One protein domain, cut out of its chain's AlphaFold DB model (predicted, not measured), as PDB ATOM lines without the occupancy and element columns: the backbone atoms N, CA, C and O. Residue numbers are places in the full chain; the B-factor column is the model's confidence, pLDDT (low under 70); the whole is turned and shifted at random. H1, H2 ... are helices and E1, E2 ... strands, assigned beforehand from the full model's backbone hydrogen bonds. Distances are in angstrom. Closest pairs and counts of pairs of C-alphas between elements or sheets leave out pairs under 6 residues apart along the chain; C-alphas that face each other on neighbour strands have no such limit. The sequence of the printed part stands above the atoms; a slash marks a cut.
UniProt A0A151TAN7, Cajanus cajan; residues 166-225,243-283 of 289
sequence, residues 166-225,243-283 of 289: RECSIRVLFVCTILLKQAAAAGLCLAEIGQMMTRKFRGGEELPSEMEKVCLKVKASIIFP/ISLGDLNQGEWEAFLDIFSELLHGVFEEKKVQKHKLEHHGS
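What this domain is: This is residues 166 to 225 and 243 to 283 of the 289 residues of a protein of Cajanus cajan (UniProt A0A151TAN7). One long helix, H4, makes the longest axis, and two further helices pack slantwise on parts of it, H1 on residues 257 to 268 and H3 on residues 252 to 264, each touching H4 but not the other. The short helix H2 touches the beginning of H3, and from there a small hairpin of two strands, E1 and E2, sticks out with residues 201 to 206, while residues 273 to 283, the far end of H4 and the last residue, stick out at one end. The printed part has 101 residues with four named helices and two named strands, in the order H1, H2, E1, E2, H3, H4; the sheet E1 - E2 is antiparallel, and the class is mostly helix. The whole is only just compact, close to loose, with a radius of gyration of the C-alphas of 15.1 A, and is elongated, spanning 51 by 33 by 25 A.

How they stand to each other: H1, residues 167 to 185, touches H4, residues 250 to 282, with residues 175 to 183 alone; the closest C-alphas are those of Ala 183 and Phe 268, 6.9 A apart. They run the same way at a shallow tilt of 34 degrees, only just short of steep. H2, residues 190 to 197, is close to but not clearly touching H1, with the C-alphas of Ala 183 and Ile 193 closest at 6.8 A. E1, residues 200 to 202, and E2, residues 205 to 207, form an antiparallel hairpin at 152 degrees; N 202 and O 205 are within hydrogen-bond range at 3.0 A, as are N 200 and O 207 at 3.2 A. H3, residues 210 to 223, touches H2 with residues 210 to 212 alone, the closest C-alphas being those of Met 196 and Glu 210 at 4.7 A, the same way at a steep tilt of 42 degrees. H3 touches H4 residues 252 to 264, closest at the C-alphas of Val 218 and Phe 260, 5.9 A, opposite ways at a steep tilt of 40 degrees. H1 and H3 are only just apart, closest 8.1 A. Helix packing is mostly crossed, only just. Every O i to N i+4 pair is within hydrogen-bond range in H1, H2, H3 and H4.

Where its parts are: H1 begins at C-alpha 167, (119.906, 115.324, 75.515), and is 27.1 A long; H2 is 10.4 A. E1 measures 6.5 A and E2 6.4 A. H3 is 20.3 A long, from C-alpha 210 at (123.182, 101.267, 92.687). H4 is 47.9 A long and ends at C-alpha 282, (124.516, 76.953, 101.400).

The domain as a whole: The C-alphas farthest apart, those of Asn 249 and Ser 283, are 51.3 A apart. Residues 226 to 242 are not printed, and C-alphas 225 and 243 stand 18.9 A apart across this cut, in the link from H3 to H4. The links printed whole are tight. Mean pLDDT of the printed part is 76.9; it is under 70 in 24 residues, among them 201 to 205 and 274 to 283.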
ATOM      1  N   ARG A 166     115.078 115.136  74.902       65.50
ATOM      2  CA  ARG A 166     116.109 115.987  75.508       65.50
ATOM      3  C   ARG A 166     117.432 115.218  75.565       65.50
ATOM      4  O   ARG A 166     117.428 114.015  75.827       65.50
ATOM      5  N   GLU A 167     118.558 115.916  75.427       66.25
ATOM      6  CA  GLU A 167     119.906 115.324  75.515       66.25
ATOM      7  C   GLU A 167     120.097 114.508  76.811       66.25
ATOM      8  O   GLU A 167     120.650 113.410  76.781       66.25
ATOM      9  N   CYS A 168     119.526 114.962  77.937       66.75
ATOM     10  CA  CYS A 168     119.502 114.212  79.199       66.75
ATOM     11  C   CYS A 168     118.906 112.800  79.036       66.75
ATOM     12  O   CYS A 168     119.437 111.837  79.583       66.75
ATOM     13  N   SER A 169     117.809 112.666  78.284       68.19
ATOM     14  CA  SER A 169     117.123 111.393  78.039       68.19
ATOM     15  C   SER A 169     117.938 110.466  77.139       68.19
ATOM     16  O   SER A 169     117.961 109.261  77.377       68.19
ATOM     17  N   ILE A 170     118.638 111.020  76.142       70.19
ATOM     18  CA  ILE A 170     119.565 110.262  75.290       70.19
ATOM     19  C   ILE A 170     120.709 109.715  76.151       70.19
ATOM     20  O   ILE A 170     121.000 108.524  76.108       70.19
ATOM     21  N   ARG A 171     121.299 110.540  77.017       78.44
ATOM     22  CA  ARG A 171     122.400 110.124  77.899       78.44
ATOM     23  C   ARG A 171     121.983 109.087  78.939       78.44
ATOM     24  O   ARG A 171     122.694 108.105  79.123       78.44
ATOM     25  N   VAL A 172     120.800 109.225  79.546       80.06
ATOM     26  CA  VAL A 172     120.223 108.170  80.402       80.06
ATOM     27  C   VAL A 172     120.052 106.862  79.623       80.06
ATOM     28  O   VAL A 172     120.394 105.804  80.146       80.06
ATOM     29  N   LEU A 173     119.586 106.910  78.367       77.62
ATOM     30  CA  LEU A 173     119.471 105.716  77.527       77.62
ATOM     31  C   LEU A 173     120.839 105.048  77.301       77.62
ATOM     32  O   LEU A 173     120.940 103.841  77.487       77.62
ATOM     33  N   PHE A 174     121.892 105.817  77.001       79.19
ATOM     34  CA  PHE A 174     123.267 105.309  76.883       79.19
ATOM     35  C   PHE A 174     123.766 104.630  78.170       79.19
ATOM     36  O   PHE A 174     124.205 103.481  78.116       79.19
ATOM     37  N   VAL A 175     123.654 105.300  79.325       83.25
ATOM     38  CA  VAL A 175     124.049 104.753  80.642       83.25
ATOM     39  C   VAL A 175     123.321 103.438  80.933       83.25
ATOM     40  O   VAL A 175     123.945 102.441  81.302       83.25
ATOM     41  N   CYS A 176     122.005 103.405  80.706       84.50
ATOM     42  CA  CYS A 176     121.197 102.199  80.858       84.50
ATOM     43  C   CYS A 176     121.625 101.086  79.895       84.50
ATOM     44  O   CYS A 176     121.739  99.937  80.315       84.50
ATOM     45  N   THR A 177     121.890 101.395  78.624       81.00
ATOM     46  CA  THR A 177     122.329 100.402  77.633       81.00
ATOM     47  C   THR A 177     123.686  99.796  77.986       81.00
ATOM     48  O   THR A 177     123.843  98.583  77.857       81.00
ATOM     49  N   ILE A 178     124.643 100.593  78.471       83.00
ATOM     50  CA  ILE A 178     125.959 100.095  78.899       83.00
ATOM     51  C   ILE A 178     125.814  99.176  80.116       83.00
ATOM     52  O   ILE A 178     126.299  98.047  80.067       83.00
ATOM     53  N   LEU A 179     125.071  99.596  81.152       86.69
ATOM     54  CA  LEU A 179     124.812  98.745  82.318       86.69
ATOM     55  C   LEU A 179     124.121  97.436  81.924       86.69
ATOM     56  O   LEU A 179     124.535  96.379  82.388       86.69
ATOM     57  N   LEU A 180     123.108  97.477  81.054       87.06
ATOM     58  CA  LEU A 180     122.395  96.276  80.607       87.06
ATOM     59  C   LEU A 180     123.316  95.310  79.848       87.06
ATOM     60  O   LEU A 180     123.326  94.119  80.156       87.06
ATOM     61  N   LYS A 181     124.110  95.815  78.894       79.31
ATOM     62  CA  LYS A 181     125.046  94.996  78.104       79.31
ATOM     63  C   LYS A 181     126.133  94.379  78.986       79.31
ATOM     64  O   LYS A 181     126.370  93.176  78.901       79.31
ATOM     65  N   GLN A 182     126.756  95.167  79.862       85.56
ATOM     66  CA  GLN A 182     127.821  94.678  80.741       85.56
ATOM     67  C   GLN A 182     127.302  93.739  81.835       85.56
ATOM     68  O   GLN A 182     127.925  92.712  82.080       85.56
ATOM     69  N   ALA A 183     126.148  94.021  82.447       83.12
ATOM     70  CA  ALA A 183     125.567  93.137  83.456       83.12
ATOM     71  C   ALA A 183     125.170  91.774  82.863       83.12
ATOM     72  O   ALA A 183     125.427  90.739  83.476       83.12
ATOM     73  N   ALA A 184     124.605  91.762  81.649       80.50
ATOM     74  CA  ALA A 184     124.302  90.528  80.930       80.50
ATOM     75  C   ALA A 184     125.579  89.745  80.572       80.50
ATOM     76  O   ALA A 184     125.639  88.539  80.808       80.50
ATOM     77  N   ALA A 185     126.627  90.420  80.080       78.56
ATOM     78  CA  ALA A 185     127.929  89.801  79.813       78.56
ATOM     79  C   ALA A 185     128.614  89.273  81.091       78.56
ATOM     80  O   ALA A 185     129.290  88.245  81.059       78.56
ATOM     81  N   ALA A 186     128.397  89.930  82.231       82.62
ATOM     82  CA  ALA A 186     128.847  89.487  83.547       82.62
ATOM     83  C   ALA A 186     127.977  88.369  84.163       82.62
ATOM     84  O   ALA A 186     128.304  87.883  85.247       82.62
ATOM     85  N   GLY A 187     126.904  87.934  83.490       81.94
ATOM     86  CA  GLY A 187     126.053  86.821  83.919       81.94
ATOM     87  C   GLY A 187     125.027  87.161  85.006       81.94
ATOM     88  O   GLY A 187     124.541  86.248  85.676       81.94
ATOM     89  N   LEU A 188     124.693  88.443  85.202       79.75
ATOM     90  CA  LEU A 188     123.626  88.855  86.119       79.75
ATOM     91  C   LEU A 188     122.246  88.540  85.521       79.75
ATOM     92  O   LEU A 188     121.990  88.761  84.336       79.75
ATOM     93  N   CYS A 189     121.321  88.074  86.357       83.38
ATOM     94  CA  CYS A 189     119.929  87.875  85.969       83.38
ATOM     95  C   CYS A 189     119.121  89.185  86.021       83.38
ATOM     96  O   CYS A 189     119.498  90.163  86.671       83.38
ATOM     97  N   LEU A 190     117.944  89.188  85.386       82.94
ATOM     98  CA  LEU A 190     117.062  90.362  85.326       82.94
ATOM     99  C   LEU A 190     116.656  90.902  86.710       82.94
ATOM    100  O   LEU A 190     116.447  92.104  86.849       82.94
ATOM    101  N   ALA A 191     116.568  90.048  87.737       77.50
ATOM    102  CA  ALA A 191     116.251  90.479  89.099       77.50
ATOM    103  C   ALA A 191     117.419  91.240  89.758       77.50
ATOM    104  O   ALA A 191     117.195  92.243  90.434       77.50
ATOM    105  N   GLU A 192     118.663  90.804  89.527       82.69
ATOM    106  CA  GLU A 192     119.875  91.482  90.010       82.69
ATOM    107  C   GLU A 192     120.057  92.831  89.293       82.69
ATOM    108  O   GLU A 192     120.260  93.857  89.943       82.69
ATOM    109  N   ILE A 193     119.875  92.853  87.967       85.88
ATOM    110  CA  ILE A 193     119.887  94.072  87.141       85.88
ATOM    111  C   ILE A 193     118.796  95.052  87.596       85.88
ATOM    112  O   ILE A 193     119.073  96.222  87.863       85.88
ATOM    113  N   GLY A 194     117.557  94.573  87.749       83.31
ATOM    114  CA  GLY A 194     116.433  95.380  88.222       83.31
ATOM    115  C   GLY A 194     116.681  95.967  89.611       83.31
ATOM    116  O   GLY A 194     116.382  97.139  89.843       83.31
ATOM    117  N   GLN A 195     117.304  95.209  90.518       84.25
ATOM    118  CA  GLN A 195     117.704  95.704  91.836       84.25
ATOM    119  C   GLN A 195     118.788  96.796  91.766       84.25
ATOM    120  O   GLN A 195     118.760  97.711  92.590       84.25
ATOM    121  N   MET A 196     119.707  96.741  90.795       86.38
ATOM    122  CA  MET A 196     120.711  97.795  90.597       86.38
ATOM    123  C   MET A 196     120.113  99.090  90.033       86.38
ATOM    124  O   MET A 196     120.582 100.173  90.382       86.38
ATOM    125  N   MET A 197     119.089  98.981  89.180       86.12
ATOM    126  CA  MET A 197     118.422 100.114  88.522       86.12
ATOM    127  C   MET A 197     117.287 100.739  89.350       86.12
ATOM    128  O   MET A 197     116.866 101.855  89.060       86.12
ATOM    129  N   THR A 198     116.779 100.043  90.371       80.44
ATOM    130  CA  THR A 198     115.626 100.493  91.167       80.44
ATOM    131  C   THR A 198     116.065 101.075  92.510       80.44
ATOM    132  O   THR A 198     116.904 100.509  93.214       80.44
ATOM    133  N   ARG A 199     115.477 102.214  92.891       78.81
ATOM    134  CA  ARG A 199     115.672 102.839  94.207       78.81
ATOM    135  C   ARG A 199     115.067 101.987  95.326       78.81
ATOM    136  O   ARG A 199     114.115 101.237  95.112       78.81
ATOM    137  N   LYS A 200     115.621 102.087  96.537       70.94
ATOM    138  CA  LYS A 200     115.143 101.324  97.706       70.94
ATOM    139  C   LYS A 200     114.413 102.258  98.667       70.94
ATOM    140  O   LYS A 200     115.040 103.128  99.261       70.94
ATOM    141  N   PHE A 201     113.116 102.031  98.853       66.44
ATOM    142  CA  PHE A 201     112.314 102.721  99.864       66.44
ATOM    143  C   PHE A 201     112.438 102.020 101.221       66.44
ATOM    144  O   PHE A 201     112.234 100.807 101.318       66.44
ATOM    145  N   ARG A 202     112.745 102.777 102.280       61.53
ATOM    146  CA  ARG A 202     112.656 102.323 103.677       61.53
ATOM    147  C   ARG A 202     112.215 103.479 104.570       61.53
ATOM    148  O   ARG A 202     112.798 104.548 104.517       61.53
ATOM    149  N   GLY A 203     111.203 103.252 105.408       57.19
ATOM    150  CA  GLY A 203     110.804 104.207 106.454       57.19
ATOM    151  C   GLY A 203     110.295 105.570 105.966       57.19
ATOM    152  O   GLY A 203     110.300 106.512 106.745       57.19
ATOM    153  N   GLY A 204     109.871 105.685 104.703       62.78
ATOM    154  CA  GLY A 204     109.480 106.960 104.082       62.78
ATOM    155  C   GLY A 204     110.612 107.677 103.337       62.78
ATOM    156  O   GLY A 204     110.336 108.613 102.595       62.78
ATOM    157  N   GLU A 205     111.857 107.209 103.454       57.97
ATOM    158  CA  GLU A 205     112.999 107.735 102.703       57.97
ATOM    159  C   GLU A 205     113.279 106.887 101.451       57.97
ATOM    160  O   GLU A 205     113.238 105.648 101.479       57.97
ATOM    161  N   GLU A 206     113.573 107.560 100.336       71.81
ATOM    162  CA  GLU A 206     113.968 106.932  99.075       71.81
ATOM    163  C   GLU A 206     115.493 107.000  98.911       71.81
ATOM    164  O   GLU A 206     116.072 108.072  98.741       71.81
ATOM    165  N   LEU A 207     116.161 105.844  98.951       72.00
ATOM    166  CA  LEU A 207     117.610 105.766  98.775       72.00
ATOM    167  C   LEU A 207     117.985 105.603  97.293       72.00
ATOM    168  O   LEU A 207     117.369 104.776  96.607       72.00
ATOM    169  N   PRO A 208     119.051 106.281  96.815       74.44
ATOM    170  CA  PRO A 208     119.506 106.155  95.435       74.44
ATOM    171  C   PRO A 208     119.869 104.708  95.085       74.44
ATOM    172  O   PRO A 208     120.451 103.962  95.894       74.44
ATOM    173  N   SER A 209     119.520 104.334  93.855       83.69
ATOM    174  CA  SER A 209     119.826 103.040  93.244       83.69
ATOM    175  C   SER A 209     121.341 102.799  93.155       83.69
ATOM    176  O   SER A 209     122.156 103.705  93.357       83.69
ATOM    177  N   GLU A 210     121.754 101.560  92.880       85.44
ATOM    178  CA  GLU A 210     123.182 101.267  92.687       85.44
ATOM    179  C   GLU A 210     123.711 101.953  91.419       85.44
ATOM    180  O   GLU A 210     124.797 102.526  91.462       85.44
ATOM    181  N   MET A 211     122.912 102.009  90.344       86.62
ATOM    182  CA  MET A 211     123.228 102.783  89.138       86.62
ATOM    183  C   MET A 211     123.470 104.266  89.459       86.62
ATOM    184  O   MET A 211     124.495 104.816  89.063       86.62
ATOM    185  N   GLU A 212     122.574 104.914  90.211       82.44
ATOM    186  CA  GLU A 212     122.738 106.327  90.584       82.44
ATOM    187  C   GLU A 212     124.003 106.563  91.418       82.44
ATOM    188  O   GLU A 212     124.716 107.539  91.194       82.44
ATOM    189  N   LYS A 213     124.343 105.647  92.332       85.69
ATOM    190  CA  LYS A 213     125.590 105.727  93.111       85.69
ATOM    191  C   LYS A 213     126.835 105.621  92.234       85.69
ATOM    192  O   LYS A 213     127.792 106.351  92.480       85.69
ATOM    193  N   VAL A 214     126.835 104.750  91.221       88.69
ATOM    194  CA  VAL A 214     127.941 104.671  90.251       88.69
ATOM    195  C   VAL A 214     128.029 105.978  89.459       88.69
ATOM    196  O   VAL A 214     129.085 106.600  89.449       88.69
ATOM    197  N   CYS A 215     126.921 106.471  88.901       85.56
ATOM    198  CA  CYS A 215     126.892 107.736  88.160       85.56
ATOM    199  C   CYS A 215     127.350 108.950  88.998       85.56
ATOM    200  O   CYS A 215     128.036 109.826  88.473       85.56
ATOM    201  N   LEU A 216     127.023 109.003  90.296       85.00
ATOM    202  CA  LEU A 216     127.522 110.034  91.218       85.00
ATOM    203  C   LEU A 216     129.038 109.931  91.437       85.00
ATOM    204  O   LEU A 216     129.716 110.956  91.390       85.00
ATOM    205  N   LYS A 217     129.577 108.717  91.631       88.19
ATOM    206  CA  LYS A 217     131.030 108.494  91.739       88.19
ATOM    207  C   LYS A 217     131.759 108.960  90.476       88.19
ATOM    208  O   LYS A 217     132.700 109.734  90.585       88.19
ATOM    209  N   VAL A 218     131.271 108.568  89.296       88.38
ATOM    210  CA  VAL A 218     131.822 109.005  88.000       88.38
ATOM    211  C   VAL A 218     131.803 110.531  87.882       88.38
ATOM    212  O   VAL A 218     132.822 111.140  87.564       88.38
ATOM    213  N   LYS A 219     130.667 111.174  88.190       82.06
ATOM    214  CA  LYS A 219     130.538 112.638  88.123       82.06
ATOM    215  C   LYS A 219     131.514 113.345  89.075       82.06
ATOM    216  O   LYS A 219     132.081 114.365  88.696       82.06
ATOM    217  N   ALA A 220     131.764 112.791  90.262       84.56
ATOM    218  CA  ALA A 220     132.797 113.298  91.163       84.56
ATOM    219  C   ALA A 220     134.212 113.145  90.566       84.56
ATOM    220  O   ALA A 220     134.972 114.111  90.570       84.56
ATOM    221  N   SER A 221     134.546 111.989  89.983       85.44
ATOM    222  CA  SER A 221     135.853 111.751  89.347       85.44
ATOM    223  C   SER A 221     136.169 112.710  88.190       85.44
ATOM    224  O   SER A 221     137.334 113.038  87.996       85.44
ATOM    225  N   ILE A 222     135.162 113.184  87.445       81.00
ATOM    226  CA  ILE A 222     135.344 114.129  86.322       81.00
ATOM    227  C   ILE A 222     135.491 115.578  86.799       81.00
ATOM    228  O   ILE A 222     136.239 116.348  86.204       81.00
ATOM    229  N   ILE A 223     134.784 115.959  87.868       67.56
ATOM    230  CA  ILE A 223     134.767 117.342  88.377       67.56
ATOM    231  C   ILE A 223     135.967 117.623  89.299       67.56
ATOM    232  O   ILE A 223     136.515 118.723  89.273       67.56
ATOM    233  N   PHE A 224     136.422 116.629  90.072       58.12
ATOM    234  CA  PHE A 224     137.522 116.762  91.037       58.12
ATOM    235  C   PHE A 224     138.949 116.289  90.620       58.12
ATOM    236  O   PHE A 224     139.756 116.072  91.524       58.12
ATOM    237  N   PRO A 225     139.387 116.204  89.339       52.03
ATOM    238  CA  PRO A 225     140.790 115.899  88.997       52.03
ATOM    239  C   PRO A 225     141.857 116.905  89.479       52.03
ATOM    240  O   PRO A 225     143.016 116.771  89.086       52.03
ATOM    241  N   ILE A 243     120.960 113.558  89.438       64.62
ATOM    242  CA  ILE A 243     122.037 113.387  88.459       64.62
ATOM    243  C   ILE A 243     121.587 113.939  87.104       64.62
ATOM    244  O   ILE A 243     121.104 113.208  86.240       64.62
ATOM    245  N   SER A 244     121.772 115.240  86.893       73.12
ATOM    246  CA  SER A 244     121.713 115.790  85.544       73.12
ATOM    247  C   SER A 244     122.945 115.323  84.767       73.12
ATOM    248  O   SER A 244     124.078 115.736  85.049       73.12
ATOM    249  N   LEU A 245     122.706 114.400  83.830       76.44
ATOM    250  CA  LEU A 245     123.672 113.939  82.828       76.44
ATOM    251  C   LEU A 245     123.703 114.851  81.595       76.44
ATOM    252  O   LEU A 245     124.652 114.779  80.822       76.44
ATOM    253  N   GLY A 246     122.671 115.676  81.378       69.19
ATOM    254  CA  GLY A 246     122.561 116.539  80.196       69.19
ATOM    255  C   GLY A 246     123.546 117.704  80.178       69.19
ATOM    256  O   GLY A 246     123.925 118.145  79.101       69.19
ATOM    257  N   ASP A 247     123.992 118.149  81.353       75.50
ATOM    258  CA  ASP A 247     124.803 119.367  81.494       75.50
ATOM    259  C   ASP A 247     126.283 119.162  81.131       75.50
ATOM    260  O   ASP A 247     127.012 120.136  80.981       75.50
ATOM    261  N   LEU A 248     126.736 117.907  80.990       75.06
ATOM    262  CA  LEU A 248     128.124 117.598  80.630       75.06
ATOM    263  C   LEU A 248     128.409 118.039  79.182       75.06
ATOM    264  O   LEU A 248     127.598 117.799  78.279       75.06
ATOM    265  N   ASN A 249     129.570 118.626  78.916       81.44
ATOM    266  CA  ASN A 249     130.013 118.850  77.539       81.44
ATOM    267  C   ASN A 249     130.413 117.518  76.856       81.44
ATOM    268  O   ASN A 249     130.416 116.463  77.487       81.44
ATOM    269  N   GLN A 250     130.717 117.535  75.553       77.31
ATOM    270  CA  GLN A 250     131.004 116.300  74.803       77.31
ATOM    271  C   GLN A 250     132.232 115.538  75.345       77.31
ATOM    272  O   GLN A 250     132.169 114.318  75.462       77.31
ATOM    273  N   GLY A 251     133.306 116.236  75.733       75.69
ATOM    274  CA  GLY A 251     134.509 115.601  76.286       75.69
ATOM    275  C   GLY A 251     134.306 115.077  77.711       75.69
ATOM    276  O   GLY A 251     134.764 113.989  78.045       75.69
ATOM    277  N   GLU A 252     133.551 115.805  78.541       83.00
ATOM    278  CA  GLU A 252     133.112 115.318  79.858       83.00
ATOM    279  C   GLU A 252     132.201 114.092  79.743       83.00
ATOM    280  O   GLU A 252     132.257 113.202  80.587       83.00
ATOM    281  N   TRP A 253     131.358 114.033  78.709       82.56
ATOM    282  CA  TRP A 253     130.484 112.896  78.443       82.56
ATOM    283  C   TRP A 253     131.261 111.661  77.971       82.56
ATOM    284  O   TRP A 253     130.983 110.561  78.439       82.56
ATOM    285  N   GLU A 254     132.262 111.824  77.106       82.56
ATOM    286  CA  GLU A 254     133.154 110.727  76.701       82.56
ATOM    287  C   GLU A 254     133.939 110.185  77.907       82.56
ATOM    288  O   GLU A 254     133.844 108.996  78.212       82.56
ATOM    289  N   ALA A 255     134.571 111.065  78.696       82.12
ATOM    290  CA  ALA A 255     135.238 110.682  79.944       82.12
ATOM    291  C   ALA A 255     134.281 110.036  80.969       82.12
ATOM    292  O   ALA A 255     134.674 109.132  81.708       82.12
ATOM    293  N   PHE A 256     133.011 110.460  81.008       88.50
ATOM    294  CA  PHE A 256     131.979 109.816  81.823       88.50
ATOM    295  C   PHE A 256     131.747 108.372  81.399       88.50
ATOM    296  O   PHE A 256     131.683 107.505  82.266       88.50
ATOM    297  N   LEU A 257     131.617 108.096  80.101       85.62
ATOM    298  CA  LEU A 257     131.354 106.741  79.617       85.62
ATOM    299  C   LEU A 257     132.511 105.780  79.928       85.62
ATOM    300  O   LEU A 257     132.247 104.657  80.366       85.62
ATOM    301  N   ASP A 258     133.756 106.234  79.785       85.19
ATOM    302  CA  ASP A 258     134.947 105.430  80.078       85.19
ATOM    303  C   ASP A 258     135.037 105.065  81.571       85.19
ATOM    304  O   ASP A 258     135.070 103.884  81.929       85.19
ATOM    305  N   ILE A 259     134.971 106.063  82.462       89.00
ATOM    306  CA  ILE A 259     135.043 105.851  83.920       89.00
ATOM    307  C   ILE A 259     133.811 105.072  84.425       89.00
ATOM    308  O   ILE A 259     133.914 104.247  85.337       89.00
ATOM    309  N   PHE A 260     132.630 105.292  83.835       89.75
ATOM    310  CA  PHE A 260     131.416 104.536  84.159       89.75
ATOM    311  C   PHE A 260     131.564 103.051  83.822       89.75
ATOM    312  O   PHE A 260     131.216 102.204  84.645       89.75
ATOM    313  N   SER A 261     132.119 102.736  82.649       86.50
ATOM    314  CA  SER A 261     132.414 101.369  82.215       86.50
ATOM    315  C   SER A 261     133.376 100.652  83.176       86.50
ATOM    316  O   SER A 261     133.117  99.518  83.581       86.50
ATOM    317  N   GLU A 262     134.445 101.330  83.607       87.94
ATOM    318  CA  GLU A 262     135.420 100.784  84.561       87.94
ATOM    319  C   GLU A 262     134.793 100.510  85.941       87.94
ATOM    320  O   GLU A 262     134.901  99.403  86.479       87.94
ATOM    321  N   LEU A 263     134.069 101.487  86.504       88.88
ATOM    322  CA  LEU A 263     133.433 101.333  87.816       88.88
ATOM    323  C   LEU A 263     132.314 100.283  87.816       88.88
ATOM    324  O   LEU A 263     132.134  99.588  88.820       88.88
ATOM    325  N   LEU A 264     131.576 100.130  86.712       88.38
ATOM    326  CA  LEU A 264     130.597  99.054  86.567       88.38
ATOM    327  C   LEU A 264     131.250  97.672  86.617       88.38
ATOM    328  O   LEU A 264     130.749  96.801  87.329       88.38
ATOM    329  N   HIS A 265     132.374  97.479  85.920       86.69
ATOM    330  CA  HIS A 265     133.106  96.213  85.951       86.69
ATOM    331  C   HIS A 265     133.485  95.822  87.389       86.69
ATOM    332  O   HIS A 265     133.222  94.695  87.809       86.69
ATOM    333  N   GLY A 266     134.006  96.769  88.182       85.75
ATOM    334  CA  GLY A 266     134.292  96.551  89.606       85.75
ATOM    335  C   GLY A 266     133.064  96.100  90.411       85.75
ATOM    336  O   GLY A 266     133.122  95.098  91.124       85.75
ATOM    337  N   VAL A 267     131.921  96.777  90.241       88.12
ATOM    338  CA  VAL A 267     130.659  96.431  90.929       88.12
ATOM    339  C   VAL A 267     130.139  95.040  90.536       88.12
ATOM    340  O   VAL A 267     129.566  94.336  91.374       88.12
ATOM    341  N   PHE A 268     130.322  94.611  89.284       87.88
ATOM    342  CA  PHE A 268     129.914  93.271  88.855       87.88
ATOM    343  C   PHE A 268     130.820  92.171  89.428       87.88
ATOM    344  O   PHE A 268     130.303  91.143  89.871       87.88
ATOM    345  N   GLU A 269     132.137  92.388  89.498       82.38
ATOM    346  CA  GLU A 269     133.062  91.432  90.125       82.38
ATOM    347  C   GLU A 269     132.811  91.283  91.636       82.38
ATOM    348  O   GLU A 269     132.747  90.159  92.140       82.38
ATOM    349  N   GLU A 270     132.543  92.379  92.358       82.19
ATOM    350  CA  GLU A 270     132.124  92.321  93.770       82.19
ATOM    351  C   GLU A 270     130.876  91.437  93.964       82.19
ATOM    352  O   GLU A 270     130.830  90.592  94.867       82.19
ATOM    353  N   LYS A 271     129.868  91.577  93.087       77.88
ATOM    354  CA  LYS A 271     128.639  90.766  93.136       77.88
ATOM    355  C   LYS A 271     128.898  89.288  92.820       77.88
ATOM    356  O   LYS A 271     128.333  88.434  93.506       77.88
ATOM    357  N   LYS A 272     129.786  88.962  91.870       74.56
ATOM    358  CA  LYS A 272     130.206  87.571  91.588       74.56
ATOM    359  C   LYS A 272     130.878  86.921  92.801       74.56
ATOM    360  O   LYS A 272     130.493  85.819  93.195       74.56
ATOM    361  N   VAL A 273     131.823  87.614  93.442       71.56
ATOM    362  CA  VAL A 273     132.510  87.119  94.653       71.56
ATOM    363  C   VAL A 273     131.515  86.877  95.793       71.56
ATOM    364  O   VAL A 273     131.596  85.860  96.489       71.56
ATOM    365  N   GLN A 274     130.544  87.775  95.974       67.56
ATOM    366  CA  GLN A 274     129.528  87.632  97.015       67.56
ATOM    367  C   GLN A 274     128.575  86.454  96.751       67.56
ATOM    368  O   GLN A 274     128.222  85.733  97.688       67.56
ATOM    369  N   LYS A 275     128.207  86.212  95.486       65.94
ATOM    370  CA  LYS A 275     127.400  85.058  95.064       65.94
ATOM    371  C   LYS A 275     128.112  83.731  95.347       65.94
ATOM    372  O   LYS A 275     127.549  82.875  96.028       65.94
ATOM    373  N   HIS A 276     129.385  83.615  94.966       61.25
ATOM    374  CA  HIS A 276     130.184  82.408  95.211       61.25
ATOM    375  C   HIS A 276     130.372  82.109  96.716       61.25
ATOM    376  O   HIS A 276     130.394  80.949  97.131       61.25
ATOM    377  N   LYS A 277     130.451  83.143  97.572       60.38
ATOM    378  CA  LYS A 277     130.451  82.974  99.042       60.38
ATOM    379  C   LYS A 277     129.121  82.444  99.585       60.38
ATOM    380  O   LYS A 277     129.131  81.601 100.482       60.38
ATOM    381  N   LEU A 278     127.991  82.925  99.062       57.84
ATOM    382  CA  LEU A 278     126.653  82.476  99.467       57.84
ATOM    383  C   LEU A 278     126.402  81.015  99.071       57.84
ATOM    384  O   LEU A 278     125.912  80.240  99.891       57.84
ATOM    385  N   GLU A 279     126.813  80.619  97.866       56.78
ATOM    386  CA  GLU A 279     126.711  79.238  97.378       56.78
ATOM    387  C   GLU A 279     127.573  78.278  98.228       56.78
ATOM    388  O   GLU A 279     127.078  77.245  98.688       56.78
ATOM    389  N   HIS A 280     128.805  78.665  98.590       52.78
ATOM    390  CA  HIS A 280     129.652  77.874  99.498       52.78
ATOM    391  C   HIS A 280     129.116  77.756 100.938       52.78
ATOM    392  O   HIS A 280     129.401  76.766 101.611       52.78
ATOM    393  N   HIS A 281     128.359  78.739 101.438       48.91
ATOM    394  CA  HIS A 281     127.709  78.658 102.756       48.91
ATOM    395  C   HIS A 281     126.359  77.919 102.730       48.91
ATOM    396  O   HIS A 281     125.915  77.440 103.776       48.91
ATOM    397  N   GLY A 282     125.727  77.764 101.562       42.19
ATOM    398  CA  GLY A 282     124.516  76.953 101.400       42.19
ATOM    399  C   GLY A 282     124.750  75.457 101.646       42.19
ATOM    400  O   GLY A 282     123.895  74.788 102.223       42.19
ATOM    401  N   SER A 283     125.936  74.950 101.293       39.38
ATOM    402  CA  SER A 283     126.278  73.518 101.365       39.38
ATOM    403  C   SER A 283     126.346  72.944 102.796       39.38
ATOM    404  O   SER A 283     126.216  71.740 102.997       39.38
TER     405      SER A 283